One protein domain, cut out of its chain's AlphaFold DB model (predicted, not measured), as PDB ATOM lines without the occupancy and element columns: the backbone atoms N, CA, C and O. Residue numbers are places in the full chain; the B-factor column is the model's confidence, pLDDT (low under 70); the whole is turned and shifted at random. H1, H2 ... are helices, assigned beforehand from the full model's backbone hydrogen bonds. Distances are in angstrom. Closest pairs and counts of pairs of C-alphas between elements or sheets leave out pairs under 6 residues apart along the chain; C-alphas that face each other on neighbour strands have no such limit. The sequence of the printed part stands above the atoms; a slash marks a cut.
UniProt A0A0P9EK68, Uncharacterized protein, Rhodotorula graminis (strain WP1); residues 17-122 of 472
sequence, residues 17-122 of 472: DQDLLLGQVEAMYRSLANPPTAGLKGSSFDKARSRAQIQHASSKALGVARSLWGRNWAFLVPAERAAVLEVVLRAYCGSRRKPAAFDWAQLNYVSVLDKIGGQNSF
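What this domain is: This is residues 17 to 122 of the 472 residues of an uncharacterized protein of Rhodotorula graminis (strain WP1) (UniProt A0A0P9EK68). Three long helices, H1, H2 and H3, run lengthwise as a loose-ended bundle, with H1 over one side of the H2 and H3 pair and short H4 across the opposite side. The 106 printed residues, all helix in class, hold H1 to H5 in order. The whole is compact, radius of gyration of the C-alphas 14.7 A, spanning 48 by 26 by 21 A.

How they stand to each other: H1, residues 17 to 32, and H2, 44 to 75, form a hairpin at a shallow tilt of 15 degrees; closest C-alphas, Tyr 29 and Leu 62, 6.2 A. H1 touches H3, 78 to 97, the same way at 20 degrees; closest C-alphas, Val 25 and Leu 85, 5.5 A. H4, 109 to 115, touches H2, about perpendicular at 80 degrees; closest C-alphas, Ala 65 and Tyr 109, 4.8 A. H5, 119 to 122, only just touches H4, only at the corner, with 3 C-alpha pairs within 8 A. Every O i to N i+4 pair is within hydrogen-bond range in H1, H3 and H4, and 26 of 28 in H2.

Where its parts are: H2 spans 45.6 A, H3 29.4 A. C-alpha 17 is at (-17.883, -37.720, -3.445), C-alpha 122 at (1.223, -32.203, 8.123).

The domain as a whole: The printed part has no cut. Links H1 to H2 and H3 to H4 are long. Residues 17, 37 to 39 and 119 to 122 have pLDDT under 70.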
ATOM      1  N   ASP A  17     -18.593 -38.858  -2.861       68.56
ATOM      2  CA  ASP A  17     -17.883 -37.720  -3.445       68.56
ATOM      3  C   ASP A  17     -16.361 -37.806  -3.208       68.56
ATOM      4  O   ASP A  17     -15.566 -37.402  -4.068       68.56
ATOM      5  N   GLN A  18     -15.921 -38.405  -2.090       72.50
ATOM      6  CA  GLN A  18     -14.498 -38.668  -1.831       72.50
ATOM      7  C   GLN A  18     -13.916 -39.640  -2.847       72.50
ATOM      8  O   GLN A  18     -12.811 -39.414  -3.358       72.50
ATOM      9  N   ASP A  19     -14.649 -40.718  -3.111       81.50
ATOM     10  CA  ASP A  19     -14.220 -41.771  -4.021       81.50
ATOM     11  C   ASP A  19     -14.255 -41.283  -5.477       81.50
ATOM     12  O   ASP A  19     -13.382 -41.660  -6.267       81.50
ATOM     13  N   LEU A  20     -15.180 -40.377  -5.820       89.12
ATOM     14  CA  LEU A  20     -15.237 -39.745  -7.137       89.12
ATOM     15  C   LEU A  20     -13.976 -38.919  -7.426       89.12
ATOM     16  O   LEU A  20     -13.294 -39.179  -8.421       89.12
ATOM     17  N   LEU A  21     -13.626 -37.958  -6.562       90.19
ATOM     18  CA  LEU A  21     -12.455 -37.097  -6.779       90.19
ATOM     19  C   LEU A  21     -11.145 -37.897  -6.761       90.19
ATOM     20  O   LEU A  21     -10.266 -37.658  -7.593       90.19
ATOM     21  N   LEU A  22     -11.014 -38.882  -5.864       91.81
ATOM     22  CA  LEU A  22      -9.856 -39.777  -5.865       91.81
ATOM     23  C   LEU A  22      -9.773 -40.561  -7.180       91.81
ATOM     24  O   LEU A  22      -8.704 -40.626  -7.788       91.81
ATOM     25  N   GLY A  23     -10.896 -41.105  -7.654       91.81
ATOM     26  CA  GLY A  23     -10.988 -41.795  -8.938       91.81
ATOM     27  C   GLY A  23     -10.551 -40.914 -10.112       91.81
ATOM     28  O   GLY A  23      -9.776 -41.363 -10.963       91.81
ATOM     29  N   GLN A  24     -10.965 -39.644 -10.124       94.06
ATOM     30  CA  GLN A  24     -10.551 -38.655 -11.122       94.06
ATOM     31  C   GLN A  24      -9.042 -38.366 -11.048       94.06
ATOM     32  O   GLN A  24      -8.351 -38.420 -12.070       94.06
ATOM     33  N   VAL A  25      -8.491 -38.139  -9.850       93.81
ATOM     34  CA  VAL A  25      -7.045 -37.940  -9.652       93.81
ATOM     35  C   VAL A  25      -6.267 -39.157 -10.151       93.81
ATOM     36  O   VAL A  25      -5.341 -39.020 -10.955       93.81
ATOM     37  N   GLU A  26      -6.656 -40.368  -9.753       92.69
ATOM     38  CA  GLU A  26      -5.998 -41.590 -10.205       92.69
ATOM     39  C   GLU A  26      -6.064 -41.770 -11.724       92.69
ATOM     40  O   GLU A  26      -5.065 -42.167 -12.339       92.69
ATOM     41  N   ALA A  27      -7.214 -41.479 -12.337       92.81
ATOM     42  CA  ALA A  27      -7.383 -41.513 -13.783       92.81
ATOM     43  C   ALA A  27      -6.411 -40.543 -14.468       92.81
ATOM     44  O   ALA A  27      -5.736 -40.921 -15.430       92.81
ATOM     45  N   MET A  28      -6.248 -39.333 -13.933       94.56
ATOM     46  CA  MET A  28      -5.321 -38.350 -14.485       94.56
ATOM     47  C   MET A  28      -3.850 -38.731 -14.302       94.56
ATOM     48  O   MET A  28      -3.077 -38.610 -15.252       94.56
ATOM     49  N   TYR A  29      -3.449 -39.286 -13.153       92.06
ATOM     50  CA  TYR A  29      -2.090 -39.817 -12.969       92.06
ATOM     51  C   TYR A  29      -1.780 -40.954 -13.956       92.06
ATOM     52  O   TYR A  29      -0.679 -41.012 -14.511       92.06
ATOM     53  N   ARG A  30      -2.753 -41.832 -14.245       89.25
ATOM     54  CA  ARG A  30      -2.612 -42.863 -15.294       89.25
ATOM     55  C   ARG A  30      -2.469 -42.232 -16.683       89.25
ATOM     56  O   ARG A  30      -1.649 -42.685 -17.477       89.25
ATOM     57  N   SER A  31      -3.227 -41.175 -16.969       89.38
ATOM     58  CA  SER A  31      -3.157 -40.426 -18.232       89.38
ATOM     59  C   SER A  31      -1.816 -39.701 -18.419       89.38
ATOM     60  O   SER A  31      -1.285 -39.633 -19.531       89.38
ATOM     61  N   LEU A  32      -1.230 -39.196 -17.335       87.62
ATOM     62  CA  LEU A  32       0.071 -38.528 -17.307       87.62
ATOM     63  C   LEU A  32       1.248 -39.490 -17.536       87.62
ATOM     64  O   LEU A  32       2.230 -39.101 -18.165       87.62
ATOM     65  N   ALA A  33       1.130 -40.751 -17.103       83.75
ATOM     66  CA  ALA A  33       2.167 -41.774 -17.277       83.75
ATOM     67  C   ALA A  33       2.455 -42.135 -18.751       83.75
ATOM     68  O   ALA A  33       3.494 -42.721 -19.049       83.75
ATOM     69  N   ASN A  34       1.574 -41.735 -19.677       80.50
ATOM     70  CA  ASN A  34       1.753 -41.867 -21.123       80.50
ATOM     71  C   ASN A  34       1.982 -40.480 -21.761       80.50
ATOM     72  O   ASN A  34       1.036 -39.875 -22.275       80.50
ATOM     73  N   PRO A  35       3.205 -39.921 -21.702       74.12
ATOM     74  CA  PRO A  35       3.496 -38.606 -22.266       74.12
ATOM     75  C   PRO A  35       3.393 -38.623 -23.803       74.12
ATOM     76  O   PRO A  35       3.766 -39.619 -24.435       74.12
ATOM     77  N   PRO A  36       2.917 -37.534 -24.433       73.19
ATOM     78  CA  PRO A  36       2.859 -37.433 -25.880       73.19
ATOM     79  C   PRO A  36       4.278 -37.452 -26.447       73.19
ATOM     80  O   PRO A  36       5.190 -36.805 -25.936       73.19
ATOM     81  N   THR A  37       4.460 -38.183 -27.541       68.25
ATOM     82  CA  THR A  37       5.733 -38.238 -28.276       68.25
ATOM     83  C   THR A  37       5.813 -37.203 -29.395       68.25
ATOM     84  O   THR A  37       6.863 -37.041 -30.021       68.25
ATOM     85  N   ALA A  38       4.701 -36.518 -29.676       63.66
ATOM     86  CA  ALA A  38       4.636 -35.455 -30.664       63.66
ATOM     87  C   ALA A  38       5.537 -34.285 -30.230       63.66
ATOM     88  O   ALA A  38       5.452 -33.809 -29.103       63.66
ATOM     89  N   GLY A  39       6.430 -33.845 -31.123       63.06
ATOM     90  CA  GLY A  39       7.331 -32.711 -30.881       63.06
ATOM     91  C   GLY A  39       8.749 -33.059 -30.411       63.06
ATOM     92  O   GLY A  39       9.582 -32.157 -30.332       63.06
ATOM     93  N   LEU A  40       9.079 -34.335 -30.167       70.06
ATOM     94  CA  LEU A  40      10.473 -34.735 -29.935       70.06
ATOM     95  C   LEU A  40      11.298 -34.529 -31.222       70.06
ATOM     96  O   LEU A  40      10.984 -35.099 -32.275       70.06
ATOM     97  N   LYS A  41      12.340 -33.695 -31.141       70.69
ATOM     98  CA  LYS A  41      13.341 -33.479 -32.202       70.69
ATOM     99  C   LYS A  41      14.445 -34.544 -32.094       70.69
ATOM    100  O   LYS A  41      14.693 -35.044 -31.004       70.69
ATOM    101  N   GLY A  42      15.099 -34.884 -33.206       79.81
ATOM    102  CA  GLY A  42      16.205 -35.858 -33.245       79.81
ATOM    103  C   GLY A  42      15.928 -37.085 -34.115       79.81
ATOM    104  O   GLY A  42      14.855 -37.198 -34.720       79.81
ATOM    105  N   SER A  43      16.908 -37.989 -34.198       84.44
ATOM    106  CA  SER A  43      16.776 -39.248 -34.940       84.44
ATOM    107  C   SER A  43      15.693 -40.148 -34.325       84.44
ATOM    108  O   SER A  43      15.279 -39.950 -33.182       84.44
ATOM    109  N   SER A  44      15.224 -41.165 -35.059       84.38
ATOM    110  CA  SER A  44      14.269 -42.157 -34.521       84.38
ATOM    111  C   SER A  44      14.767 -42.775 -33.203       84.38
ATOM    112  O   SER A  44      14.002 -42.928 -32.249       84.38
ATOM    113  N   PHE A  45      16.078 -43.025 -33.116       81.88
ATOM    114  CA  PHE A  45      16.735 -43.552 -31.924       81.88
ATOM    115  C   PHE A  45      16.730 -42.550 -30.756       81.88
ATOM    116  O   PHE A  45      16.356 -42.915 -29.641       81.88
ATOM    117  N   ASP A  46      17.046 -41.275 -31.002       80.69
ATOM    118  CA  ASP A  46      17.040 -40.236 -29.958       80.69
ATOM    119  C   ASP A  46      15.632 -39.968 -29.419       80.69
ATOM    120  O   ASP A  46      15.447 -39.762 -28.216       80.69
ATOM    121  N   LYS A  47      14.615 -40.026 -30.292       79.69
ATOM    122  CA  LYS A  47      13.205 -39.925 -29.890       79.69
ATOM    123  C   LYS A  47      12.787 -41.116 -29.033       79.69
ATOM    124  O   LYS A  47      12.126 -40.913 -28.018       79.69
ATOM    125  N   ALA A  48      13.183 -42.335 -29.402       82.56
ATOM    126  CA  ALA A  48      12.902 -43.538 -28.619       82.56
ATOM    127  C   ALA A  48      13.590 -43.496 -27.245       82.56
ATOM    128  O   ALA A  48      12.952 -43.784 -26.232       82.56
ATOM    129  N   ARG A  49      14.853 -43.055 -27.191       82.25
ATOM    130  CA  ARG A  49      15.609 -42.894 -25.941       82.25
ATOM    131  C   ARG A  49      15.008 -41.814 -25.041       82.25
ATOM    132  O   ARG A  49      14.772 -42.072 -23.864       82.25
ATOM    133  N   SER A  50      14.699 -40.641 -25.595       76.56
ATOM    134  CA  SER A  50      14.048 -39.546 -24.859       76.56
ATOM    135  C   SER A  50      12.672 -39.968 -24.344       76.56
ATOM    136  O   SER A  50      12.335 -39.707 -23.194       76.56
ATOM    137  N   ARG A  51      11.893 -40.699 -25.154       79.19
ATOM    138  CA  ARG A  51      10.607 -41.275 -24.739       79.19
ATOM    139  C   ARG A  51      10.777 -42.240 -23.570       79.19
ATOM    140  O   ARG A  51      10.057 -42.107 -22.587       79.19
ATOM    141  N   ALA A  52      11.717 -43.180 -23.661       82.44
ATOM    142  CA  ALA A  52      11.976 -44.144 -22.597       82.44
ATOM    143  C   ALA A  52      12.416 -43.450 -21.299       82.44
ATOM    144  O   ALA A  52      11.961 -43.822 -20.220       82.44
ATOM    145  N   GLN A  53      13.234 -42.400 -21.398       79.19
ATOM    146  CA  GLN A  53      13.682 -41.628 -20.243       79.19
ATOM    147  C   GLN A  53      12.535 -40.847 -19.586       79.19
ATOM    148  O   GLN A  53      12.378 -40.927 -18.367       79.19
ATOM    149  N   ILE A  54      11.705 -40.150 -20.374       75.88
ATOM    150  CA  ILE A  54      10.529 -39.430 -19.857       75.88
ATOM    151  C   ILE A  54       9.545 -40.426 -19.233       75.88
ATOM    152  O   ILE A  54       9.073 -40.189 -18.128       75.88
ATOM    153  N   GLN A  55       9.276 -41.556 -19.893       81.12
ATOM    154  CA  GLN A  55       8.350 -42.578 -19.400       81.12
ATOM    155  C   GLN A  55       8.853 -43.251 -18.116       81.12
ATOM    156  O   GLN A  55       8.071 -43.485 -17.200       81.12
ATOM    157  N   HIS A  56      10.151 -43.539 -18.014       80.69
ATOM    158  CA  HIS A  56      10.732 -44.113 -16.801       80.69
ATOM    159  C   HIS A  56      10.683 -43.118 -15.629       80.69
ATOM    160  O   HIS A  56      10.267 -43.480 -14.526       80.69
ATOM    161  N   ALA A  57      11.067 -41.859 -15.871       73.38
ATOM    162  CA  ALA A  57      11.032 -40.809 -14.856       73.38
ATOM    163  C   ALA A  57       9.597 -40.514 -14.388       73.38
ATOM    164  O   ALA A  57       9.343 -40.461 -13.183       73.38
ATOM    165  N   SER A  58       8.646 -40.396 -15.321       77.69
ATOM    166  CA  SER A  58       7.247 -40.125 -15.000       77.69
ATOM    167  C   SER A  58       6.579 -41.328 -14.333       77.69
ATOM    168  O   SER A  58       5.970 -41.170 -13.281       77.69
ATOM    169  N   SER A  59       6.739 -42.552 -14.847       80.50
ATOM    170  CA  SER A  59       6.031 -43.728 -14.321       80.50
ATOM    171  C   SER A  59       6.395 -44.046 -12.872       80.50
ATOM    172  O   SER A  59       5.514 -44.431 -12.100       80.50
ATOM    173  N   LYS A  60       7.668 -43.896 -12.479       82.50
ATOM    174  CA  LYS A  60       8.085 -44.166 -11.096       82.50
ATOM    175  C   LYS A  60       7.534 -43.107 -10.138       82.50
ATOM    176  O   LYS A  60       6.910 -43.464  -9.142       82.50
ATOM    177  N   ALA A  61       7.719 -41.822 -10.451       80.19
ATOM    178  CA  ALA A  61       7.264 -40.725  -9.597       80.19
ATOM    179  C   ALA A  61       5.729 -40.676  -9.486       80.19
ATOM    180  O   ALA A  61       5.190 -40.595  -8.383       80.19
ATOM    181  N   LEU A  62       5.027 -40.808 -10.614       86.25
ATOM    182  CA  LEU A  62       3.564 -40.796 -10.674       86.25
ATOM    183  C   LEU A  62       2.953 -42.045 -10.026       86.25
ATOM    184  O   LEU A  62       1.911 -41.950  -9.382       86.25
ATOM    185  N   GLY A  63       3.599 -43.211 -10.153       86.94
ATOM    186  CA  GLY A  63       3.163 -44.443  -9.492       86.94
ATOM    187  C   GLY A  63       3.233 -44.347  -7.966       86.94
ATOM    188  O   GLY A  63       2.275 -44.714  -7.283       86.94
ATOM    189  N   VAL A  64       4.332 -43.795  -7.437       89.00
ATOM    190  CA  VAL A  64       4.483 -43.524  -5.998       89.00
ATOM    191  C   VAL A  64       3.459 -42.490  -5.538       89.00
ATOM    192  O   VAL A  64       2.746 -42.747  -4.572       89.00
ATOM    193  N   ALA A  65       3.323 -41.368  -6.254       89.56
ATOM    194  CA  ALA A  65       2.346 -40.333  -5.921       89.56
ATOM    195  C   ALA A  65       0.916 -40.895  -5.872       89.56
ATOM    196  O   ALA A  65       0.224 -40.697  -4.880       89.56
ATOM    197  N   ARG A  66       0.506 -41.691  -6.870       90.31
ATOM    198  CA  ARG A  66      -0.804 -42.363  -6.894       90.31
ATOM    199  C   ARG A  66      -1.031 -43.246  -5.665       90.31
ATOM    200  O   ARG A  66      -2.094 -43.181  -5.058       90.31
ATOM    201  N   SER A  67      -0.039 -44.052  -5.279       89.94
ATOM    202  CA  SER A  67      -0.150 -44.883  -4.074       89.94
ATOM    203  C   SER A  67      -0.242 -44.051  -2.795       89.94
ATOM    204  O   SER A  67      -0.898 -44.488  -1.851       89.94
ATOM    205  N   LEU A  68       0.438 -42.903  -2.731       91.69
ATOM    206  CA  LEU A  68       0.379 -42.008  -1.578       91.69
ATOM    207  C   LEU A  68      -0.974 -41.297  -1.493       91.69
ATOM    208  O   LEU A  68      -1.523 -41.220  -0.400       91.69
ATOM    209  N   TRP A  69      -1.559 -40.879  -2.622       92.81
ATOM    210  CA  TRP A  69      -2.916 -40.327  -2.638       92.81
ATOM    211  C   TRP A  69      -3.927 -41.319  -2.074       92.81
ATOM    212  O   TRP A  69      -4.618 -40.975  -1.128       92.81
ATOM    213  N   GLY A  70      -3.941 -42.571  -2.541       90.00
ATOM    214  CA  GLY A  70      -4.878 -43.576  -2.023       90.00
ATOM    215  C   GLY A  70      -4.750 -43.850  -0.514       90.00
ATOM    216  O   GLY A  70      -5.745 -44.176   0.130       90.00
ATOM    217  N   ARG A  71      -3.548 -43.694   0.062       89.38
ATOM    218  CA  ARG A  71      -3.311 -43.855   1.510       89.38
ATOM    219  C   ARG A  71      -3.689 -42.617   2.313       89.38
ATOM    220  O   ARG A  71      -4.219 -42.755   3.407       89.38
ATOM    221  N   ASN A  72      -3.416 -41.431   1.774       90.62
ATOM    222  CA  ASN A  72      -3.487 -40.187   2.533       90.62
ATOM    223  C   ASN A  72      -4.714 -39.320   2.206       90.62
ATOM    224  O   ASN A  72      -4.897 -38.270   2.816       90.62
ATOM    225  N   TRP A  73      -5.568 -39.745   1.269       91.94
ATOM    226  CA  TRP A  73      -6.739 -38.986   0.814       91.94
ATOM    227  C   TRP A  73      -7.682 -38.578   1.949       91.94
ATOM    228  O   TRP A  73      -8.195 -37.457   1.975       91.94
ATOM    229  N   ALA A  74      -7.870 -39.483   2.912       89.69
ATOM    230  CA  ALA A  74      -8.740 -39.278   4.063       89.69
ATOM    231  C   ALA A  74      -8.269 -38.119   4.956       89.69
ATOM    232  O   ALA A  74      -9.108 -37.468   5.569       89.69
ATOM    233  N   PHE A  75      -6.969 -37.805   4.978       89.38
ATOM    234  CA  PHE A  75      -6.425 -36.713   5.790       89.38
ATOM    235  C   PHE A  75      -6.633 -35.326   5.178       89.38
ATOM    236  O   PHE A  75      -6.512 -34.330   5.889       89.38
ATOM    237  N   LEU A  76      -6.934 -35.242   3.883       90.88
ATOM    238  CA  LEU A  76      -7.246 -33.977   3.225       90.88
ATOM    239  C   LEU A  76      -8.676 -33.543   3.543       90.88
ATOM    240  O   LEU A  76      -9.562 -34.389   3.683       90.88
ATOM    241  N   VAL A  77      -8.905 -32.234   3.630       92.69
ATOM    242  CA  VAL A  77     -10.270 -31.682   3.635       92.69
ATOM    243  C   VAL A  77     -10.815 -31.597   2.196       92.69
ATOM    244  O   VAL A  77     -10.028 -31.601   1.246       92.69
ATOM    245  N   PRO A  78     -12.142 -31.517   1.981       91.94
ATOM    246  CA  PRO A  78     -12.735 -31.475   0.640       91.94
ATOM    247  C   PRO A  78     -12.142 -30.423  -0.307       91.94
ATOM    248  O   PRO A  78     -11.851 -30.738  -1.461       91.94
ATOM    249  N   ALA A  79     -11.893 -29.202   0.178       91.38
ATOM    250  CA  ALA A  79     -11.296 -28.130  -0.624       91.38
ATOM    251  C   ALA A  79      -9.887 -28.495  -1.128       91.38
ATOM    252  O   ALA A  79      -9.563 -28.313  -2.299       91.38
ATOM    253  N   GLU A  80      -9.070 -29.110  -0.271       93.69
ATOM    254  CA  GLU A  80      -7.733 -29.589  -0.633       93.69
ATOM    255  C   GLU A  80      -7.799 -30.709  -1.670       93.69
ATOM    256  O   GLU A  80      -7.024 -30.716  -2.624       93.69
ATOM    257  N   ARG A  81      -8.746 -31.644  -1.527       94.69
ATOM    258  CA  ARG A  81      -8.967 -32.728  -2.497       94.69
ATOM    259  C   ARG A  81      -9.328 -32.184  -3.881       94.69
ATOM    260  O   ARG A  81      -8.777 -32.648  -4.881       94.69
ATOM    261  N   ALA A  82     -10.205 -31.181  -3.940       93.62
ATOM    262  CA  ALA A  82     -10.538 -30.490  -5.182       93.62
ATOM    263  C   ALA A  82      -9.307 -29.783  -5.780       93.62
ATOM    264  O   ALA A  82      -9.012 -29.960  -6.963       93.62
ATOM    265  N   ALA A  83      -8.525 -29.082  -4.953       94.31
ATOM    266  CA  ALA A  83      -7.302 -28.410  -5.380       94.31
ATOM    267  C   ALA A  83      -6.232 -29.388  -5.911       94.31
ATOM    268  O   ALA A  83      -5.555 -29.083  -6.896       94.31
ATOM    269  N   VAL A  84      -6.101 -30.594  -5.330       95.94
ATOM    270  CA  VAL A  84      -5.226 -31.655  -5.874       95.94
ATOM    271  C   VAL A  84      -5.622 -31.973  -7.312       95.94
ATOM    272  O   VAL A  84      -4.761 -32.004  -8.195       95.94
ATOM    273  N   LEU A  85      -6.913 -32.202  -7.564       96.44
ATOM    274  CA  LEU A  85      -7.398 -32.509  -8.905       96.44
ATOM    275  C   LEU A  85      -7.114 -31.358  -9.877       96.44
ATOM    276  O   LEU A  85      -6.618 -31.603 -10.974       96.44
ATOM    277  N   GLU A  86      -7.343 -30.114  -9.469       96.31
ATOM    278  CA  GLU A  86      -7.077 -28.928 -10.293       96.31
ATOM    279  C   GLU A  86      -5.595 -28.795 -10.672       96.31
ATOM    280  O   GLU A  86      -5.268 -28.561 -11.838       96.31
ATOM    281  N   VAL A  87      -4.680 -29.021  -9.723       96.56
ATOM    282  CA  VAL A  87      -3.232 -29.044  -9.993       96.56
ATOM    283  C   VAL A  87      -2.884 -30.129 -11.014       96.56
ATOM    284  O   VAL A  87      -2.087 -29.892 -11.927       96.56
ATOM    285  N   VAL A  88      -3.482 -31.315 -10.888       96.38
ATOM    286  CA  VAL A  88      -3.225 -32.459 -11.773       96.38
ATOM    287  C   VAL A  88      -3.820 -32.244 -13.174       96.38
ATOM    288  O   VAL A  88      -3.172 -32.590 -14.166       96.38
ATOM    289  N   LEU A  89      -5.004 -31.637 -13.286       96.81
ATOM    290  CA  LEU A  89      -5.617 -31.256 -14.565       96.81
ATOM    291  C   LEU A  89      -4.766 -30.219 -15.301       96.81
ATOM    292  O   LEU A  89      -4.366 -30.441 -16.446       96.81
ATOM    293  N   ARG A  90      -4.388 -29.134 -14.616       96.69
ATOM    294  CA  ARG A  90      -3.493 -28.098 -15.153       96.69
ATOM    295  C   ARG A  90      -2.174 -28.679 -15.640       96.69
ATOM    296  O   ARG A  90      -1.679 -28.337 -16.715       96.69
ATOM    297  N   ALA A  91      -1.606 -29.590 -14.859       95.38
ATOM    298  CA  ALA A  91      -0.392 -30.304 -15.210       95.38
ATOM    299  C   ALA A  91      -0.552 -31.161 -16.467       95.38
ATOM    300  O   ALA A  91       0.317 -31.139 -17.343       95.38
ATOM    301  N   TYR A  92      -1.669 -31.880 -16.591       95.25
ATOM    302  CA  TYR A  92      -1.984 -32.630 -17.798       95.25
ATOM    303  C   TYR A  92      -2.019 -31.708 -19.015       95.25
ATOM    304  O   TYR A  92      -1.219 -31.911 -19.934       95.25
ATOM    305  N   CYS A  93      -2.836 -30.655 -18.987       95.75
ATOM    306  CA  CYS A  93      -2.957 -29.687 -20.076       95.75
ATOM    307  C   CYS A  93      -1.607 -29.041 -20.439       95.75
ATOM    308  O   CYS A  93      -1.208 -29.015 -21.606       95.75
ATOM    309  N   GLY A  94      -0.849 -28.587 -19.436       94.31
ATOM    310  CA  GLY A  94       0.468 -27.975 -19.621       94.31
ATOM    311  C   GLY A  94       1.506 -28.929 -20.221       94.31
ATOM    312  O   GLY A  94       2.252 -28.545 -21.128       94.31
ATOM    313  N   SER A  95       1.521 -30.193 -19.781       92.19
ATOM    314  CA  SER A  95       2.444 -31.213 -20.296       92.19
ATOM    315  C   SER A  95       2.225 -31.510 -21.781       92.19
ATOM    316  O   SER A  95       3.172 -31.863 -22.478       92.19
ATOM    317  N   ARG A  96       0.995 -31.354 -22.292       92.06
ATOM    318  CA  ARG A  96       0.694 -31.567 -23.716       92.06
ATOM    319  C   ARG A  96       1.181 -30.412 -24.580       92.06
ATOM    320  O   ARG A  96       1.712 -30.654 -25.659       92.06
ATOM    321  N   ARG A  97       1.090 -29.178 -24.082       90.75
ATOM    322  CA  ARG A  97       1.577 -27.989 -24.794       90.75
ATOM    323  C   ARG A  97       3.097 -27.984 -24.976       90.75
ATOM    324  O   ARG A  97       3.589 -27.575 -26.023       90.75
ATOM    325  N   LYS A  98       3.853 -28.375 -23.941       87.94
ATOM    326  CA  LYS A  98       5.328 -28.320 -23.926       87.94
ATOM    327  C   LYS A  98       5.937 -29.569 -23.267       87.94
ATOM    328  O   LYS A  98       6.559 -29.449 -22.212       87.94
ATOM    329  N   PRO A  99       5.826 -30.762 -23.878       84.56
ATOM    330  CA  PRO A  99       6.194 -32.021 -23.222       84.56
ATOM    331  C   PRO A  99       7.668 -32.109 -22.819       84.56
ATOM    332  O   PRO A  99       7.979 -32.645 -21.761       84.56
ATOM    333  N   ALA A 100       8.575 -31.552 -23.626       83.38
ATOM    334  CA  ALA A 100      10.011 -31.583 -23.347       83.38
ATOM    335  C   ALA A 100      10.450 -30.615 -22.232       83.38
ATOM    336  O   ALA A 100      11.502 -30.820 -21.638       83.38
ATOM    337  N   ALA A 101       9.667 -29.565 -21.964       87.25
ATOM    338  CA  ALA A 101       9.978 -28.548 -20.956       87.25
ATOM    339  C   ALA A 101       9.130 -28.695 -19.684       87.25
ATOM    340  O   ALA A 101       9.227 -27.868 -18.781       87.25
ATOM    341  N   PHE A 102       8.257 -29.704 -19.625       89.06
ATOM    342  CA  PHE A 102       7.398 -29.926 -18.475       89.06
ATOM    343  C   PHE A 102       8.195 -30.580 -17.345       89.06
ATOM    344  O   PHE A 102       8.717 -31.685 -17.501       89.06
ATOM    345  N   ASP A 103       8.263 -29.908 -16.200       90.19
ATOM    346  CA  ASP A 103       8.870 -30.471 -15.001       90.19
ATOM    347  C   ASP A 103       7.934 -31.518 -14.385       90.19
ATOM    348  O   ASP A 103       6.881 -31.186 -13.851       90.19
ATOM    349  N   TRP A 104       8.302 -32.796 -14.463       87.00
ATOM    350  CA  TRP A 104       7.522 -33.889 -13.877       87.00
ATOM    351  C   TRP A 104       7.698 -34.003 -12.362       87.00
ATOM    352  O   TRP A 104       6.838 -34.589 -11.701       87.00
ATOM    353  N   ALA A 105       8.774 -33.439 -11.798       88.88
ATOM    354  CA  ALA A 105       9.001 -33.465 -10.359       88.88
ATOM    355  C   ALA A 105       7.884 -32.719  -9.622       88.88
ATOM    356  O   ALA A 105       7.466 -33.160  -8.558       88.88
ATOM    357  N   GLN A 106       7.306 -31.687 -10.239       91.75
ATOM    358  CA  GLN A 106       6.205 -30.910  -9.675       91.75
ATOM    359  C   GLN A 106       4.901 -31.700  -9.425       91.75
ATOM    360  O   GLN A 106       3.968 -31.132  -8.856       91.75
ATOM    361  N   LEU A 107       4.807 -32.953  -9.896       93.62
ATOM    362  CA  LEU A 107       3.659 -33.858  -9.714       93.62
ATOM    363  C   LEU A 107       3.926 -34.990  -8.725       93.62
ATOM    364  O   LEU A 107       3.135 -35.927  -8.624       93.62
ATOM    365  N   ASN A 108       5.042 -34.946  -8.002       92.25
ATOM    366  CA  ASN A 108       5.184 -35.819  -6.851       92.25
ATOM    367  C   ASN A 108       4.199 -35.381  -5.743       92.25
ATOM    368  O   ASN A 108       3.769 -34.228  -5.694       92.25
ATOM    369  N   TYR A 109       3.852 -36.314  -4.854       90.69
ATOM    370  CA  TYR A 109       2.891 -36.092  -3.767       90.69
ATOM    371  C   TYR A 109       3.213 -34.842  -2.932       90.69
ATOM    372  O   TYR A 109       2.349 -34.006  -2.693       90.69
ATOM    373  N   VAL A 110       4.484 -34.688  -2.556       90.94
ATOM    374  CA  VAL A 110       4.991 -33.603  -1.713       90.94
ATOM    375  C   VAL A 110       4.838 -32.257  -2.432       90.94
ATOM    376  O   VAL A 110       4.239 -31.340  -1.881       90.94
ATOM    377  N   SER A 111       5.264 -32.140  -3.688       92.75
ATOM    378  CA  SER A 111       5.147 -30.902  -4.474       92.75
ATOM    379  C   SER A 111       3.705 -30.497  -4.779       92.75
ATOM    380  O   SER A 111       3.411 -29.310  -4.870       92.75
ATOM    381  N   VAL A 112       2.791 -31.453  -4.950       94.12
ATOM    382  CA  VAL A 112       1.368 -31.130  -5.128       94.12
ATOM    383  C   VAL A 112       0.753 -30.667  -3.811       94.12
ATOM    384  O   VAL A 112       0.019 -29.684  -3.828       94.12
ATOM    385  N   LEU A 113       1.090 -31.307  -2.682       92.00
ATOM    386  CA  LEU A 113       0.677 -30.820  -1.364       92.00
ATOM    387  C   LEU A 113       1.154 -29.389  -1.110       92.00
ATOM    388  O   LEU A 113       0.395 -28.593  -0.579       92.00
ATOM    389  N   ASP A 114       2.376 -29.044  -1.515       90.88
ATOM    390  CA  ASP A 114       2.910 -27.684  -1.367       90.88
ATOM    391  C   ASP A 114       2.044 -26.651  -2.093       90.88
ATOM    392  O   ASP A 114       1.603 -25.657  -1.525       90.88
ATOM    393  N   LYS A 115       1.718 -26.947  -3.354       92.75
ATOM    394  CA  LYS A 115       0.944 -26.059  -4.227       92.75
ATOM    395  C   LYS A 115      -0.472 -25.793  -3.737       92.75
ATOM    396  O   LYS A 115      -1.026 -24.754  -4.081       92.75
ATOM    397  N   ILE A 116      -1.056 -26.724  -2.987       92.19
ATOM    398  CA  ILE A 116      -2.385 -26.554  -2.388       92.19
ATOM    399  C   ILE A 116      -2.314 -25.990  -0.958       92.19
ATOM    400  O   ILE A 116      -3.336 -25.933  -0.287       92.19
ATOM    401  N   GLY A 117      -1.123 -25.606  -0.477       86.19
ATOM    402  CA  GLY A 117      -0.912 -25.057   0.869       86.19
ATOM    403  C   GLY A 117      -0.804 -26.102   1.988       86.19
ATOM    404  O   GLY A 117      -0.864 -25.757   3.162       86.19
ATOM    405  N   GLY A 118      -0.638 -27.384   1.657       71.06
ATOM    406  CA  GLY A 118      -0.680 -28.493   2.613       71.06
ATOM    407  C   GLY A 118       0.626 -28.792   3.363       71.06
ATOM    408  O   GLY A 118       0.566 -29.411   4.428       71.06
ATOM    409  N   GLN A 119       1.802 -28.390   2.861       56.81
ATOM    410  CA  GLN A 119       3.097 -28.875   3.380       56.81
ATOM    411  C   GLN A 119       3.447 -28.435   4.805       56.81
ATOM    412  O   GLN A 119       3.902 -29.276   5.580       56.81
ATOM    413  N   ASN A 120       3.177 -27.185   5.185       54.06
ATOM    414  CA  ASN A 120       3.470 -26.720   6.549       54.06
ATOM    415  C   ASN A 120       2.597 -27.431   7.595       54.06
ATOM    416  O   ASN A 120       2.914 -27.501   8.768       54.06
ATOM    417  N   SER A 121       1.504 -28.052   7.170       54.06
ATOM    418  CA  SER A 121       0.420 -28.415   8.071       54.06
ATOM    419  C   SER A 121       0.435 -29.888   8.522       54.06
ATOM    420  O   SER A 121      -0.144 -30.223   9.552       54.06
ATOM    421  N   PHE A 122       1.119 -30.774   7.783       59.06
ATOM    422  CA  PHE A 122       1.223 -32.203   8.123       59.06
ATOM    423  C   PHE A 122       2.396 -32.520   9.055       59.06
ATOM    424  O   PHE A 122       2.245 -33.350   9.943       59.06
TER     425      PHE A 122